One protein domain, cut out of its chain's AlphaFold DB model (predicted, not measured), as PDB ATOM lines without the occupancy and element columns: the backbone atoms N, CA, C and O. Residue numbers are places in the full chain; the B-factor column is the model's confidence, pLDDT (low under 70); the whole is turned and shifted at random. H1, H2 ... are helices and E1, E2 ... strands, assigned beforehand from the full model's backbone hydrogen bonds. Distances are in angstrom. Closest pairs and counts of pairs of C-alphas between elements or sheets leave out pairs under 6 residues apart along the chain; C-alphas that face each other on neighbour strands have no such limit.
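Overview. This is residues 219 to 328 of the 448 residues of an uncharacterized protein of Aspergillus parasiticus (strain ATCC 56775 / NRRL 5862 / SRRC 143 / SU-1) (UniProt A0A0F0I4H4). With little regular structure, this domain is mostly loops, with a small two-stranded hairpin toward each end of its longest axis, E1-E2 and E3-E4, and short helices between. H1 and H3 pack together near the first hairpin, H2 is in the middle, and H4 packs on the second. Of 110 printed residues, 42 are in named elements, E1 E2 H1 H2 H3 H4 E3 E4, mixed in class; both sheets are antiparallel. It is compact, radius of gyration of the C-alphas 14.6 A, spanning 42 by 29 by 22 A.

Arrangement. E1, residues 223 to 225, and E2, 235 to 237, form a hairpin, N 224 and O 236 2.8 A apart. H1, 238 to 245, touches H3, 270 to 276, at a steep tilt of 67 degrees, opposite ways; their closest C-alphas, of Arg 242 and Tyr 276, are 5.2 A apart. H1 only just touches H2, 256 to 259, with 3 pairs of C-alphas within 8 A, the closest Tyr 245 and Ala 258, 5.7 A. E3, 296 to 300, and E4, 307 to 312, form a hairpin, N 299 and O 308 2.8 A apart. The closest C-alphas of H4, 286 to 291, and E4 are those of Leu 286 and Ala 307, 5.3 A. Every O i to N i+4 pair is within hydrogen-bond range in H1 and H3; H4 has 1 of 2, and 3 of 3 O i to N i+3 pairs; H2 is too short for an i+4 pair.

Along the chain. E1 begins at C-alpha 223 (34.768, 3.005, 45.123); E4, 14.2 A long, ends at C-alpha 312 (27.313, 32.089, 21.355). H1 is 10.5 A long and E3 13.0 A.

Size, cuts and confidence. The farthest C-alphas, of Ala 221 and Ala 316, are 45.6 A apart. The printed part has no cut, and no link is long. Residues 313 to 328 hold no named element; pLDDT is under 70 at residues 316 to 317.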
ATOM      1  N   TRP A 219      40.152   1.180  49.033       88.31
ATOM      2  CA  TRP A 219      39.419  -0.041  49.337       88.31
ATOM      3  C   TRP A 219      38.299  -0.256  48.305       88.31
ATOM      4  O   TRP A 219      37.565   0.694  48.009       88.31
ATOM      5  N   PRO A 220      38.082  -1.487  47.800       86.12
ATOM      6  CA  PRO A 220      37.033  -1.756  46.818       86.12
ATOM      7  C   PRO A 220      35.631  -1.309  47.251       86.12
ATOM      8  O   PRO A 220      34.814  -0.958  46.403       86.12
ATOM      9  N   ALA A 221      35.329  -1.306  48.553       85.31
ATOM     10  CA  ALA A 221      34.048  -0.838  49.088       85.31
ATOM     11  C   ALA A 221      33.882   0.696  49.032       85.31
ATOM     12  O   ALA A 221      32.759   1.186  48.967       85.31
ATOM     13  N   SER A 222      34.986   1.449  49.017       89.94
ATOM     14  CA  SER A 222      34.993   2.918  48.961       89.94
ATOM     15  C   SER A 222      34.833   3.468  47.539       89.94
ATOM     16  O   SER A 222      34.556   4.656  47.364       89.94
ATOM     17  N   LEU A 223      35.006   2.626  46.513       93.81
ATOM     18  CA  LEU A 223      34.768   3.005  45.123       93.81
ATOM     19  C   LEU A 223      33.296   2.844  44.739       93.81
ATOM     20  O   LEU A 223      32.640   1.848  45.043       93.81
ATOM     21  N   ASN A 224      32.796   3.787  43.957       94.62
ATOM     22  CA  ASN A 224      31.424   3.825  43.475       94.62
ATOM     23  C   ASN A 224      31.387   3.529  41.966       94.62
ATOM     24  O   ASN A 224      32.359   3.820  41.268       94.62
ATOM     25  N   PRO A 225      30.282   2.989  41.424       95.12
ATOM     26  CA  PRO A 225      30.081   2.938  39.978       95.12
ATOM     27  C   PRO A 225      30.147   4.346  39.373       95.12
ATOM     28  O   PRO A 225      29.514   5.258  39.901       95.12
ATOM     29  N   ALA A 226      30.850   4.517  38.251       95.44
ATOM     30  CA  ALA A 226      31.056   5.841  37.659       95.44
ATOM     31  C   ALA A 226      29.754   6.532  37.231       95.44
ATOM     32  O   ALA A 226      29.632   7.736  37.378       95.44
ATOM     33  N   CYS A 227      28.768   5.790  36.716       94.75
ATOM     34  CA  CYS A 227      27.488   6.370  36.287       94.75
ATOM     35  C   CYS A 227      26.249   5.530  36.637       94.75
ATOM     36  O   CYS A 227      25.125   5.925  36.327       94.75
ATOM     37  N   GLY A 228      26.440   4.340  37.218       93.00
ATOM     38  CA  GLY A 228      25.364   3.421  37.608       93.00
ATOM     39  C   GLY A 228      24.606   2.739  36.459       93.00
ATOM     40  O   GLY A 228      23.660   1.998  36.718       93.00
ATOM     41  N   ARG A 229      24.977   2.966  35.190       93.31
ATOM     42  CA  ARG A 229      24.343   2.313  34.032       93.31
ATOM     43  C   ARG A 229      24.868   0.890  33.838       93.31
ATOM     44  O   ARG A 229      26.063   0.631  33.980       93.31
ATOM     45  N   ARG A 230      23.987  -0.020  33.406       91.25
ATOM     46  CA  ARG A 230      24.374  -1.381  32.998       91.25
ATOM     47  C   ARG A 230      25.416  -1.324  31.867       91.25
ATOM     48  O   ARG A 230      25.315  -0.508  30.945       91.25
ATOM     49  N   GLY A 231      26.452  -2.154  31.978       88.31
ATOM     50  CA  GLY A 231      27.577  -2.217  31.036       88.31
ATOM     51  C   GLY A 231      28.702  -1.199  31.269       88.31
ATOM     52  O   GLY A 231      29.734  -1.306  30.625       88.31
ATOM     53  N   CYS A 232      28.559  -0.230  32.184       92.94
ATOM     54  CA  CYS A 232      29.700   0.586  32.612       92.94
ATOM     55  C   CYS A 232      30.372  -0.084  33.817       92.94
ATOM     56  O   CYS A 232      29.808  -0.095  34.909       92.94
ATOM     57  N   LEU A 233      31.559  -0.657  33.607       91.25
ATOM     58  CA  LEU A 233      32.313  -1.372  34.647       91.25
ATOM     59  C   LEU A 233      33.254  -0.462  35.452       91.25
ATOM     60  O   LEU A 233      33.886  -0.916  36.400       91.25
ATOM     61  N   GLN A 234      33.331   0.819  35.088       94.56
ATOM     62  CA  GLN A 234      34.279   1.765  35.668       94.56
ATOM     63  C   GLN A 234      33.880   2.165  37.088       94.56
ATOM     64  O   GLN A 234      32.704   2.449  37.361       94.56
ATOM     65  N   ARG A 235      34.866   2.198  37.990       94.25
ATOM     66  CA  ARG A 235      34.677   2.508  39.409       94.25
ATOM     67  C   ARG A 235      35.590   3.649  39.834       94.25
ATOM     68  O   ARG A 235      36.781   3.644  39.550       94.25
ATOM     69  N   ILE A 236      35.026   4.625  40.531       96.31
ATOM     70  CA  ILE A 236      35.725   5.857  40.898       96.31
ATOM     71  C   ILE A 236      35.446   6.247  42.348       96.31
ATOM     72  O   ILE A 236      34.426   5.869  42.932       96.31
ATOM     73  N   CYS A 237      36.383   6.969  42.957       96.31
ATOM     74  CA  CYS A 237      36.260   7.408  44.339       96.31
ATOM     75  C   CYS A 237      35.196   8.509  44.480       96.31
ATOM     76  O   CYS A 237      34.817   9.177  43.513       96.31
ATOM     77  N   THR A 238      34.706   8.708  45.704       95.12
ATOM     78  CA  THR A 238      33.702   9.740  46.010       95.12
ATOM     79  C   THR A 238      34.191  11.150  45.660       95.12
ATOM     80  O   THR A 238      33.394  11.957  45.189       95.12
ATOM     81  N   GLY A 239      35.487  11.434  45.841       95.31
ATOM     82  CA  GLY A 239      36.089  12.719  45.470       95.31
ATOM     83  C   GLY A 239      35.967  12.994  43.972       95.31
ATOM     84  O   GLY A 239      35.412  14.013  43.585       95.31
ATOM     85  N   CYS A 240      36.361  12.034  43.132       96.12
ATOM     86  CA  CYS A 240      36.217  12.124  41.678       96.12
ATOM     87  C   CYS A 240      34.763  12.275  41.220       96.12
ATOM     88  O   CYS A 240      34.496  13.018  40.284       96.12
ATOM     89  N   LEU A 241      33.810  11.599  41.873       94.00
ATOM     90  CA  LEU A 241      32.385  11.763  41.561       94.00
ATOM     91  C   LEU A 241      31.881  13.171  41.856       94.00
ATOM     92  O   LEU A 241      31.174  13.741  41.029       94.00
ATOM     93  N   ARG A 242      32.234  13.707  43.029       93.12
ATOM     94  CA  ARG A 242      31.871  15.069  43.431       93.12
ATOM     95  C   ARG A 242      32.550  16.104  42.544       93.12
ATOM     96  O   ARG A 242      31.889  17.034  42.121       93.12
ATOM     97  N   GLY A 243      33.824  15.912  42.214       93.31
ATOM     98  CA  GLY A 243      34.548  16.803  41.312       93.31
ATOM     99  C   GLY A 243      33.977  16.786  39.897       93.31
ATOM    100  O   GLY A 243      33.788  17.839  39.311       93.31
ATOM    101  N   TRP A 244      33.646  15.608  39.357       94.56
ATOM    102  CA  TRP A 244      33.115  15.497  37.998       94.56
ATOM    103  C   TRP A 244      31.662  15.964  37.897       94.56
ATOM    104  O   TRP A 244      31.370  16.886  37.154       94.56
ATOM    105  N   TYR A 245      30.731  15.354  38.637       92.44
ATOM    106  CA  TYR A 245      29.309  15.703  38.516       92.44
ATOM    107  C   TYR A 245      28.933  16.973  39.274       92.44
ATOM    108  O   TYR A 245      27.982  17.646  38.886       92.44
ATOM    109  N   GLY A 246      29.665  17.296  40.336       90.44
ATOM    110  CA  GLY A 246      29.479  18.515  41.113       90.44
ATOM    111  C   GLY A 246      30.262  19.711  40.579       90.44
ATOM    112  O   GLY A 246      30.184  20.765  41.195       90.44
ATOM    113  N   SER A 247      30.970  19.592  39.444       89.75
ATOM    114  CA  SER A 247      31.582  20.758  38.785       89.75
ATOM    115  C   SER A 247      30.541  21.770  38.305       89.75
ATOM    116  O   SER A 247      30.865  22.924  38.064       89.75
ATOM    117  N   ASN A 248      29.302  21.322  38.090       90.50
ATOM    118  CA  ASN A 248      28.197  22.181  37.702       90.50
ATOM    119  C   ASN A 248      27.486  22.684  38.957       90.50
ATOM    120  O   ASN A 248      26.802  21.915  39.635       90.50
ATOM    121  N   THR A 249      27.634  23.974  39.235       91.00
ATOM    122  CA  THR A 249      27.013  24.655  40.374       91.00
ATOM    123  C   THR A 249      26.136  25.814  39.915       91.00
ATOM    124  O   THR A 249      26.276  26.326  38.803       91.00
ATOM    125  N   SER A 250      25.217  26.215  40.792       92.56
ATOM    126  CA  SER A 250      24.356  27.380  40.590       92.56
ATOM    127  C   SER A 250      25.190  28.644  40.373       92.56
ATOM    128  O   SER A 250      26.172  28.855  41.081       92.56
ATOM    129  N   GLY A 251      24.812  29.467  39.395       93.06
ATOM    130  CA  GLY A 251      25.520  30.701  39.049       93.06
ATOM    131  C   GLY A 251      26.770  30.517  38.182       93.06
ATOM    132  O   GLY A 251      27.472  31.497  37.954       93.06
ATOM    133  N   CYS A 252      27.061  29.305  37.698       92.38
ATOM    134  CA  CYS A 252      28.260  29.025  36.902       92.38
ATOM    135  C   CYS A 252      27.934  28.558  35.475       92.38
ATOM    136  O   CYS A 252      26.803  28.172  35.152       92.38
ATOM    137  N   ILE A 253      28.953  28.559  34.610       92.38
ATOM    138  CA  ILE A 253      28.883  27.955  33.272       92.38
ATOM    139  C   ILE A 253      28.614  26.452  33.405       92.38
ATOM    140  O   ILE A 253      29.268  25.750  34.178       92.38
ATOM    141  N   ILE A 254      27.673  25.938  32.613       91.81
ATOM    142  CA  ILE A 254      27.355  24.513  32.587       91.81
ATOM    143  C   ILE A 254      28.398  23.791  31.730       91.81
ATOM    144  O   ILE A 254      28.414  23.879  30.499       91.81
ATOM    145  N   ASN A 255      29.236  22.993  32.382       90.00
ATOM    146  CA  ASN A 255      30.087  22.018  31.731       90.00
ATOM    147  C   ASN A 255      29.238  20.847  31.211       90.00
ATOM    148  O   ASN A 255      28.928  19.883  31.922       90.00
ATOM    149  N   THR A 256      28.901  20.913  29.923       89.12
ATOM    150  CA  THR A 256      28.108  19.893  29.226       89.12
ATOM    151  C   THR A 256      28.802  18.530  29.171       89.12
ATOM    152  O   THR A 256      28.132  17.496  29.145       89.12
ATOM    153  N   ALA A 257      30.140  18.478  29.215       87.50
ATOM    154  CA  ALA A 257      30.879  17.219  29.230       87.50
ATOM    155  C   ALA A 257      30.728  16.470  30.562       87.50
ATOM    156  O   ALA A 257      30.688  15.233  30.549       87.50
ATOM    157  N   ALA A 258      30.593  17.215  31.663       90.88
ATOM    158  CA  ALA A 258      30.356  16.712  33.013       90.88
ATOM    159  C   ALA A 258      28.907  16.239  33.252       90.88
ATOM    160  O   ALA A 258      28.634  15.552  34.233       90.88
ATOM    161  N   LEU A 259      27.976  16.508  32.325       90.25
ATOM    162  CA  LEU A 259      26.617  15.938  32.354       90.25
ATOM    163  C   LEU A 259      26.602  14.439  32.016       90.25
ATOM    164  O   LEU A 259      25.664  13.715  32.358       90.25
ATOM    165  N   ALA A 260      27.649  13.958  31.349       92.25
ATOM    166  CA  ALA A 260      27.800  12.575  30.927       92.25
ATOM    167  C   ALA A 260      28.846  11.829  31.766       92.25
ATOM    168  O   ALA A 260      29.722  12.414  32.400       92.25
ATOM    169  N   CYS A 261      28.776  10.496  31.752       94.56
ATOM    170  CA  CYS A 261      29.837   9.649  32.296       94.56
ATOM    171  C   CYS A 261      31.193   9.976  31.638       94.56
ATOM    172  O   CYS A 261      31.244  10.022  30.405       94.56
ATOM    173  N   PRO A 262      32.293  10.125  32.405       94.62
ATOM    174  CA  PRO A 262      33.614  10.400  31.831       94.62
ATOM    175  C   PRO A 262      34.120   9.252  30.946       94.62
ATOM    176  O   PRO A 262      34.909   9.479  30.042       94.62
ATOM    177  N   PHE A 263      33.609   8.032  31.147       95.56
ATOM    178  CA  PHE A 263      34.056   6.844  30.419       95.56
ATOM    179  C   PHE A 263      33.109   6.454  29.284       95.56
ATOM    180  O   PHE A 263      33.471   6.483  28.118       95.56
ATOM    181  N   CYS A 264      31.862   6.092  29.607       94.56
ATOM    182  CA  CYS A 264      30.935   5.575  28.594       94.56
ATOM    183  C   CYS A 264      30.117   6.662  27.887       94.56
ATOM    184  O   CYS A 264      29.240   6.313  27.106       94.56
ATOM    185  N   ARG A 265      30.325   7.946  28.227       92.62
ATOM    186  CA  ARG A 265      29.645   9.140  27.673       92.62
ATOM    187  C   ARG A 265      28.107   9.128  27.702       92.62
ATOM    188  O   ARG A 265      27.470  10.072  27.255       92.62
ATOM    189  N   ARG A 266      27.493   8.103  28.296       92.19
ATOM    190  CA  ARG A 266      26.052   8.024  28.554       92.19
ATOM    191  C   ARG A 266      25.674   8.878  29.756       92.19
ATOM    192  O   ARG A 266      26.462   9.017  30.699       92.19
ATOM    193  N   LEU A 267      24.435   9.362  29.756       90.31
ATOM    194  CA  LEU A 267      23.856  10.046  30.906       90.31
ATOM    195  C   LEU A 267      23.816   9.096  32.120       90.31
ATOM    196  O   LEU A 267      23.330   7.957  32.001       90.31
ATOM    197  N   PRO A 268      24.327   9.525  33.283       93.12
ATOM    198  CA  PRO A 268      24.288   8.735  34.509       93.12
ATOM    199  C   PRO A 268      22.856   8.422  34.962       93.12
ATOM    200  O   PRO A 268      21.866   8.924  34.428       93.12
ATOM    201  N   THR A 269      22.729   7.519  35.933       92.94
ATOM    202  CA  THR A 269      21.434   7.240  36.558       92.94
ATOM    203  C   THR A 269      20.986   8.418  37.433       92.94
ATOM    204  O   THR A 269      21.840   9.054  38.058       92.94
ATOM    205  N   PRO A 270      19.667   8.667  37.571       88.81
ATOM    206  CA  PRO A 270      19.150   9.732  38.434       88.81
ATOM    207  C   PRO A 270      19.683   9.654  39.868       88.81
ATOM    208  O   PRO A 270      20.077  10.662  40.436       88.81
ATOM    209  N   ARG A 271      19.822   8.440  40.425       90.62
ATOM    210  CA  ARG A 271      20.403   8.216  41.761       90.62
ATOM    211  C   ARG A 271      21.847   8.717  41.888       90.62
ATOM    212  O   ARG A 271      22.231   9.195  42.949       90.62
ATOM    213  N   THR A 272      22.650   8.588  40.830       90.50
ATOM    214  CA  THR A 272      24.045   9.060  40.827       90.50
ATOM    215  C   THR A 272      24.086  10.588  40.812       90.50
ATOM    216  O   THR A 272      24.789  11.181  41.626       90.50
ATOM    217  N   LEU A 273      23.285  11.226  39.951       88.12
ATOM    218  CA  LEU A 273      23.203  12.689  39.868       88.12
ATOM    219  C   LEU A 273      22.568  13.326  41.102       88.12
ATOM    220  O   LEU A 273      23.045  14.356  41.557       88.12
ATOM    221  N   ALA A 274      21.535  12.718  41.681       87.44
ATOM    222  CA  ALA A 274      20.921  13.222  42.905       87.44
ATOM    223  C   ALA A 274      21.926  13.257  44.065       87.44
ATOM    224  O   ALA A 274      21.937  14.196  44.853       87.44
ATOM    225  N   LYS A 275      22.812  12.256  44.141       89.75
ATOM    226  CA  LYS A 275      23.801  12.145  45.218       89.75
ATOM    227  C   LYS A 275      25.047  13.014  45.013       89.75
ATOM    228  O   LYS A 275      25.632  13.453  46.000       89.75
ATOM    229  N   TYR A 276      25.494  13.203  43.771       90.25
ATOM    230  CA  TYR A 276      26.802  13.817  43.478       90.25
ATOM    231  C   TYR A 276      26.752  15.030  42.546       90.25
ATOM    232  O   TYR A 276      27.765  15.694  42.382       90.25
ATOM    233  N   GLY A 277      25.605  15.320  41.936       82.38
ATOM    234  CA  GLY A 277      25.444  16.375  40.936       82.38
ATOM    235  C   GLY A 277      24.998  17.724  41.490       82.38
ATOM    236  O   GLY A 277      24.505  18.523  40.714       82.38
ATOM    237  N   MET A 278      25.072  17.969  42.804       84.25
ATOM    238  CA  MET A 278      24.808  19.290  43.412       84.25
ATOM    239  C   MET A 278      23.487  19.964  42.981       84.25
ATOM    240  O   MET A 278      23.437  21.167  42.776       84.25
ATOM    241  N   GLY A 279      22.400  19.198  42.818       82.94
ATOM    242  CA  GLY A 279      21.099  19.745  42.397       82.94
ATOM    243  C   GLY A 279      20.924  19.931  40.883       82.94
ATOM    244  O   GLY A 279      19.828  20.250  40.439       82.94
ATOM    245  N   LEU A 280      21.941  19.619  40.073       84.56
ATOM    246  CA  LEU A 280      21.913  19.723  38.608       84.56
ATOM    247  C   LEU A 280      20.740  18.976  37.954       84.56
ATOM    248  O   LEU A 280      20.213  19.395  36.932       84.56
ATOM    249  N   HIS A 281      20.299  17.875  38.561       81.94
ATOM    250  CA  HIS A 281      19.148  17.096  38.097       81.94
ATOM    251  C   HIS A 281      17.808  17.851  38.182       81.94
ATOM    252  O   HIS A 281      16.855  17.433  37.533       81.94
ATOM    253  N   ALA A 282      17.732  18.923  38.975       85.75
ATOM    254  CA  ALA A 282      16.550  19.765  39.137       85.75
ATOM    255  C   ALA A 282      16.592  21.035  38.266       85.75
ATOM    256  O   ALA A 282      15.626  21.797  38.247       85.75
ATOM    257  N   VAL A 283      17.691  21.268  37.537       90.12
ATOM    258  CA  VAL A 283      17.844  22.442  36.671       90.12
ATOM    259  C   VAL A 283      16.866  22.356  35.507       90.12
ATOM    260  O   VAL A 283      16.862  21.392  34.735       90.12
ATOM    261  N   ARG A 284      16.037  23.391  35.363       89.94
ATOM    262  CA  ARG A 284      15.056  23.486  34.274       89.94
ATOM    263  C   ARG A 284      15.765  23.722  32.943       89.94
ATOM    264  O   ARG A 284      16.797  24.386  32.898       89.94
ATOM    265  N   ASP A 285      15.206  23.182  31.863       91.00
ATOM    266  CA  ASP A 285      15.730  23.308  30.492       91.00
ATOM    267  C   ASP A 285      17.175  22.805  30.277       91.00
ATOM    268  O   ASP A 285      17.774  23.077  29.238       91.00
ATOM    269  N   LEU A 286      17.737  21.997  31.189       89.12
ATOM    270  CA  LEU A 286      19.110  21.480  31.065       89.12
ATOM    271  C   LEU A 286      19.358  20.707  29.754       89.12
ATOM    272  O   LEU A 286      20.471  20.695  29.236       89.12
ATOM    273  N   HIS A 287      18.321  20.082  29.189       87.44
ATOM    274  CA  HIS A 287      18.405  19.392  27.899       87.44
ATOM    275  C   HIS A 287      18.810  20.326  26.747       87.44
ATOM    276  O   HIS A 287      19.526  19.892  25.848       87.44
ATOM    277  N   ARG A 288      18.414  21.606  26.775       87.25
ATOM    278  CA  ARG A 288      18.768  22.569  25.718       87.25
ATOM    279  C   ARG A 288      20.282  22.760  25.620       87.25
ATOM    280  O   ARG A 288      20.841  22.693  24.533       87.25
ATOM    281  N   ALA A 289      20.963  22.797  26.769       85.69
ATOM    282  CA  ALA A 289      22.423  22.842  26.832       85.69
ATOM    283  C   ALA A 289      23.110  21.618  26.191       85.69
ATOM    284  O   ALA A 289      24.278  21.698  25.815       85.69
ATOM    285  N   LEU A 290      22.423  20.472  26.068       85.75
ATOM    286  CA  LEU A 290      22.948  19.283  25.385       85.75
ATOM    287  C   LEU A 290      22.710  19.314  23.873       85.75
ATOM    288  O   LEU A 290      23.584  18.862  23.131       85.75
ATOM    289  N   VAL A 291      21.551  19.818  23.437       86.00
ATOM    290  CA  VAL A 291      21.187  19.939  22.015       86.00
ATOM    291  C   VAL A 291      22.057  20.994  21.343       86.00
ATOM    292  O   VAL A 291      22.722  20.705  20.351       86.00
ATOM    293  N   ASP A 292      22.167  22.164  21.967       84.88
ATOM    294  CA  ASP A 292      22.810  23.337  21.375       84.88
ATOM    295  C   ASP A 292      24.275  23.482  21.798       84.88
ATOM    296  O   ASP A 292      24.884  24.537  21.620       84.88
ATOM    297  N   LYS A 293      24.881  22.417  22.345       77.75
ATOM    298  CA  LYS A 293      26.260  22.420  22.871       77.75
ATOM    299  C   LYS A 293      27.315  22.891  21.858       77.75
ATOM    300  O   LYS A 293      28.449  23.137  22.253       77.75
ATOM    301  N   GLY A 294      26.999  22.908  20.561       79.38
ATOM    302  CA  GLY A 294      27.876  23.383  19.488       79.38
ATOM    303  C   GLY A 294      27.752  24.880  19.202       79.38
ATOM    304  O   GLY A 294      28.739  25.486  18.803       79.38
ATOM    305  N   THR A 295      26.587  25.466  19.472       87.31
ATOM    306  CA  THR A 295      26.232  26.837  19.085       87.31
ATOM    307  C   THR A 295      26.251  27.782  20.274       87.31
ATOM    308  O   THR A 295      26.691  28.912  20.146       87.31
ATOM    309  N   TRP A 296      25.848  27.319  21.458       89.50
ATOM    310  CA  TRP A 296      25.726  28.164  22.643       89.50
ATOM    311  C   TRP A 296      26.483  27.591  23.834       89.50
ATOM    312  O   TRP A 296      26.572  26.380  24.055       89.50
ATOM    313  N   ILE A 297      27.033  28.494  24.634       89.50
ATOM    314  CA  ILE A 297      27.506  28.215  25.984       89.50
ATOM    315  C   ILE A 297      26.358  28.552  26.919       89.50
ATOM    316  O   ILE A 297      25.828  29.656  26.874       89.50
ATOM    317  N   TYR A 298      25.972  27.593  27.752       93.06
ATOM    318  CA  TYR A 298      24.895  27.758  28.721       93.06
ATOM    319  C   TYR A 298      25.457  27.997  30.120       93.06
ATOM    320  O   TYR A 298      26.486  27.428  30.489       93.06
ATOM    321  N   ALA A 299      24.737  28.776  30.916       93.56
ATOM    322  CA  ALA A 299      24.982  28.971  32.337       93.56
ATOM    323  C   ALA A 299      23.747  28.590  33.162       93.56
ATOM    324  O   ALA A 299      22.607  28.611  32.683       93.56
ATOM    325  N   TRP A 300      23.982  28.207  34.413       94.25
ATOM    326  CA  TRP A 300      22.933  27.933  35.385       94.25
ATOM    327  C   TRP A 300      22.619  29.229  36.135       94.25
ATOM    328  O   TRP A 300      23.419  29.684  36.941       94.25
ATOM    329  N   CYS A 301      21.436  29.805  35.902       95.19
ATOM    330  CA  CYS A 301      20.986  30.997  36.626       95.19
ATOM    331  C   CYS A 301      20.804  30.725  38.131       95.19
ATOM    332  O   CYS A 301      20.037  29.823  38.490       95.19
ATOM    333  N   SER A 302      21.446  31.530  38.986       94.62
ATOM    334  CA  SER A 302      21.368  31.393  40.449       94.62
ATOM    335  C   SER A 302      20.005  31.734  41.054       94.62
ATOM    336  O   SER A 302      19.709  31.307  42.164       94.62
ATOM    337  N   GLU A 303      19.153  32.419  40.290       94.81
ATOM    338  CA  GLU A 303      17.855  32.926  40.738       94.81
ATOM    339  C   GLU A 303      16.684  32.017  40.311       94.81
ATOM    340  O   GLU A 303      15.924  31.514  41.132       94.81
ATOM    341  N   CYS A 304      16.527  31.752  39.007       94.25
ATOM    342  CA  CYS A 304      15.413  30.934  38.496       94.25
ATOM    343  C   CYS A 304      15.748  29.445  38.310       94.25
ATOM    344  O   CYS A 304      14.927  28.701  37.764       94.25
ATOM    345  N   PHE A 305      16.954  29.011  38.695       93.75
ATOM    346  CA  PHE A 305      17.431  27.621  38.600       93.75
ATOM    347  C   PHE A 305      17.225  26.972  37.218       93.75
ATOM    348  O   PHE A 305      16.934  25.779  37.089       93.75
ATOM    349  N   THR A 306      17.345  27.777  36.163       94.50
ATOM    350  CA  THR A 306      17.130  27.366  34.771       94.50
ATOM    351  C   THR A 306      18.432  27.493  33.986       94.50
ATOM    352  O   THR A 306      19.172  28.464  34.163       94.50
ATOM    353  N   ALA A 307      18.701  26.527  33.105       94.62
ATOM    354  CA  ALA A 307      19.790  26.605  32.140       94.62
ATOM    355  C   ALA A 307      19.434  27.625  31.050       94.62
ATOM    356  O   ALA A 307      18.394  27.512  30.398       94.62
ATOM    357  N   LYS A 308      20.284  28.633  30.863       94.56
ATOM    358  CA  LYS A 308      20.067  29.722  29.905       94.56
ATOM    359  C   LYS A 308      21.325  29.969  29.081       94.56
ATOM    360  O   LYS A 308      22.430  29.713  29.550       94.56
ATOM    361  N   GLU A 309      21.132  30.446  27.861       93.19
ATOM    362  CA  GLU A 309      22.207  30.858  26.961       93.19
ATOM    363  C   GLU A 309      22.998  32.009  27.598       93.19
ATOM    364  O   GLU A 309      22.417  32.996  28.051       93.19
ATOM    365  N   LEU A 310      24.316  31.845  27.685       90.94
ATOM    366  CA  LEU A 310      25.249  32.854  28.181       90.94
ATOM    367  C   LEU A 310      25.871  33.616  27.012       90.94
ATOM    368  O   LEU A 310      25.857  34.841  26.984       90.94
ATOM    369  N   VAL A 311      26.451  32.880  26.063       89.81
ATOM    370  CA  VAL A 311      27.130  33.449  24.899       89.81
ATOM    371  C   VAL A 311      27.191  32.430  23.773       89.81
ATOM    372  O   VAL A 311      27.279  31.222  24.012       89.81
ATOM    373  N   GLU A 312      27.151  32.917  22.540       87.81
ATOM    374  CA  GLU A 312      27.313  32.089  21.355       87.81
ATOM    375  C   GLU A 312      28.763  31.591  21.241       87.81
ATOM    376  O   GLU A 312      29.733  32.323  21.475       87.81
ATOM    377  N   ARG A 313      28.930  30.318  20.887       83.44
ATOM    378  CA  ARG A 313      30.232  29.719  20.611       83.44
ATOM    379  C   ARG A 313      30.735  30.237  19.272       83.44
ATOM    380  O   ARG A 313      30.205  29.885  18.228       83.44
ATOM    381  N   SER A 314      31.833  30.986  19.302       79.88
ATOM    382  CA  SER A 314      32.622  31.267  18.102       79.88
ATOM    383  C   SER A 314      33.977  30.566  18.198       79.88
ATOM    384  O   SER A 314      34.685  30.688  19.198       79.88
ATOM    385  N   CYS A 315      34.339  29.816  17.151       70.31
ATOM    386  CA  CYS A 315      35.527  28.953  17.120       70.31
ATOM    387  C   CYS A 315      36.851  29.684  17.420       70.31
ATOM    388  O   CYS A 315      37.817  29.040  17.811       70.31
ATOM    389  N   ALA A 316      36.897  31.012  17.267       65.75
ATOM    390  CA  ALA A 316      38.093  31.829  17.468       65.75
ATOM    391  C   ALA A 316      38.189  32.521  18.847       65.75
ATOM    392  O   ALA A 316      39.255  33.028  19.179       65.75
ATOM    393  N   ARG A 317      37.118  32.568  19.661       67.94
ATOM    394  CA  ARG A 317      37.105  33.342  20.927       67.94
ATOM    395  C   ARG A 317      37.498  32.566  22.187       67.94
ATOM    396  O   ARG A 317      37.540  33.161  23.259       67.94
ATOM    397  N   GLY A 318      37.822  31.277  22.081       70.00
ATOM    398  CA  GLY A 318      38.163  30.455  23.248       70.00
ATOM    399  C   GLY A 318      36.995  30.288  24.234       70.00
ATOM    400  O   GLY A 318      35.849  30.629  23.935       70.00
ATOM    401  N   MET A 319      37.268  29.704  25.405       74.19
ATOM    402  CA  MET A 319      36.272  29.581  26.476       74.19
ATOM    403  C   MET A 319      36.097  30.948  27.163       74.19
ATOM    404  O   MET A 319      37.110  31.563  27.500       74.19
ATOM    405  N   PRO A 320      34.857  31.425  27.395       79.56
ATOM    406  CA  PRO A 320      34.621  32.620  28.194       79.56
ATOM    407  C   PRO A 320      35.258  32.485  29.583       79.56
ATOM    408  O   PRO A 320      35.380  31.358  30.077       79.56
ATOM    409  N   PRO A 321      35.635  33.607  30.220       82.38
ATOM    410  CA  PRO A 321      36.126  33.591  31.592       82.38
ATOM    411  C   PRO A 321      35.115  32.918  32.527       82.38
ATOM    412  O   PRO A 321      33.907  32.926  32.270       82.38
ATOM    413  N   GLU A 322      35.619  32.318  33.605       82.62
ATOM    414  CA  GLU A 322      34.766  31.705  34.620       82.62
ATOM    415  C   GLU A 322      33.796  32.743  35.191       82.62
ATOM    416  O   GLU A 322      34.174  33.870  35.509       82.62
ATOM    417  N   VAL A 323      32.527  32.352  35.299       88.94
ATOM    418  CA  VAL A 323      31.466  33.195  35.850       88.94
ATOM    419  C   VAL A 323      30.974  32.562  37.141       88.94
ATOM    420  O   VAL A 323      30.739  31.353  37.182       88.94
ATOM    421  N   THR A 324      30.805  33.385  38.171       89.88
ATOM    422  CA  THR A 324      30.249  33.018  39.479       89.88
ATOM    423  C   THR A 324      29.053  33.910  39.802       89.88
ATOM    424  O   THR A 324      29.063  35.085  39.443       89.88
ATOM    425  N   ASP A 325      28.041  33.367  40.485       91.75
ATOM    426  CA  ASP A 325      26.758  34.039  40.784       91.75
ATOM    427  C   ASP A 325      26.063  34.666  39.558       91.75
ATOM    428  O   ASP A 325      25.464  35.740  39.596       91.75
ATOM    429  N   TRP A 326      26.142  33.977  38.421       95.19
ATOM    430  CA  TRP A 326      25.481  34.421  37.210       95.19
ATOM    431  C   TRP A 326      23.953  34.377  37.332       95.19
ATOM    432  O   TRP A 326      23.354  33.336  37.628       95.19
ATOM    433  N   LYS A 327      23.316  35.493  36.976       95.75
ATOM    434  CA  LYS A 327      21.863  35.631  36.848       95.75
ATOM    435  C   LYS A 327      21.514  35.909  35.394       95.75
ATOM    436  O   LYS A 327      22.187  36.678  34.715       95.75
ATOM    437  N   CYS A 328      20.452  35.278  34.901       95.12
ATOM    438  CA  CYS A 328      20.011  35.523  33.532       95.12
ATOM    439  C   CYS A 328      19.425  36.942  33.390       95.12
ATOM    440  O   CYS A 328      18.881  37.457  34.371       95.12
TER     441      CYS A 328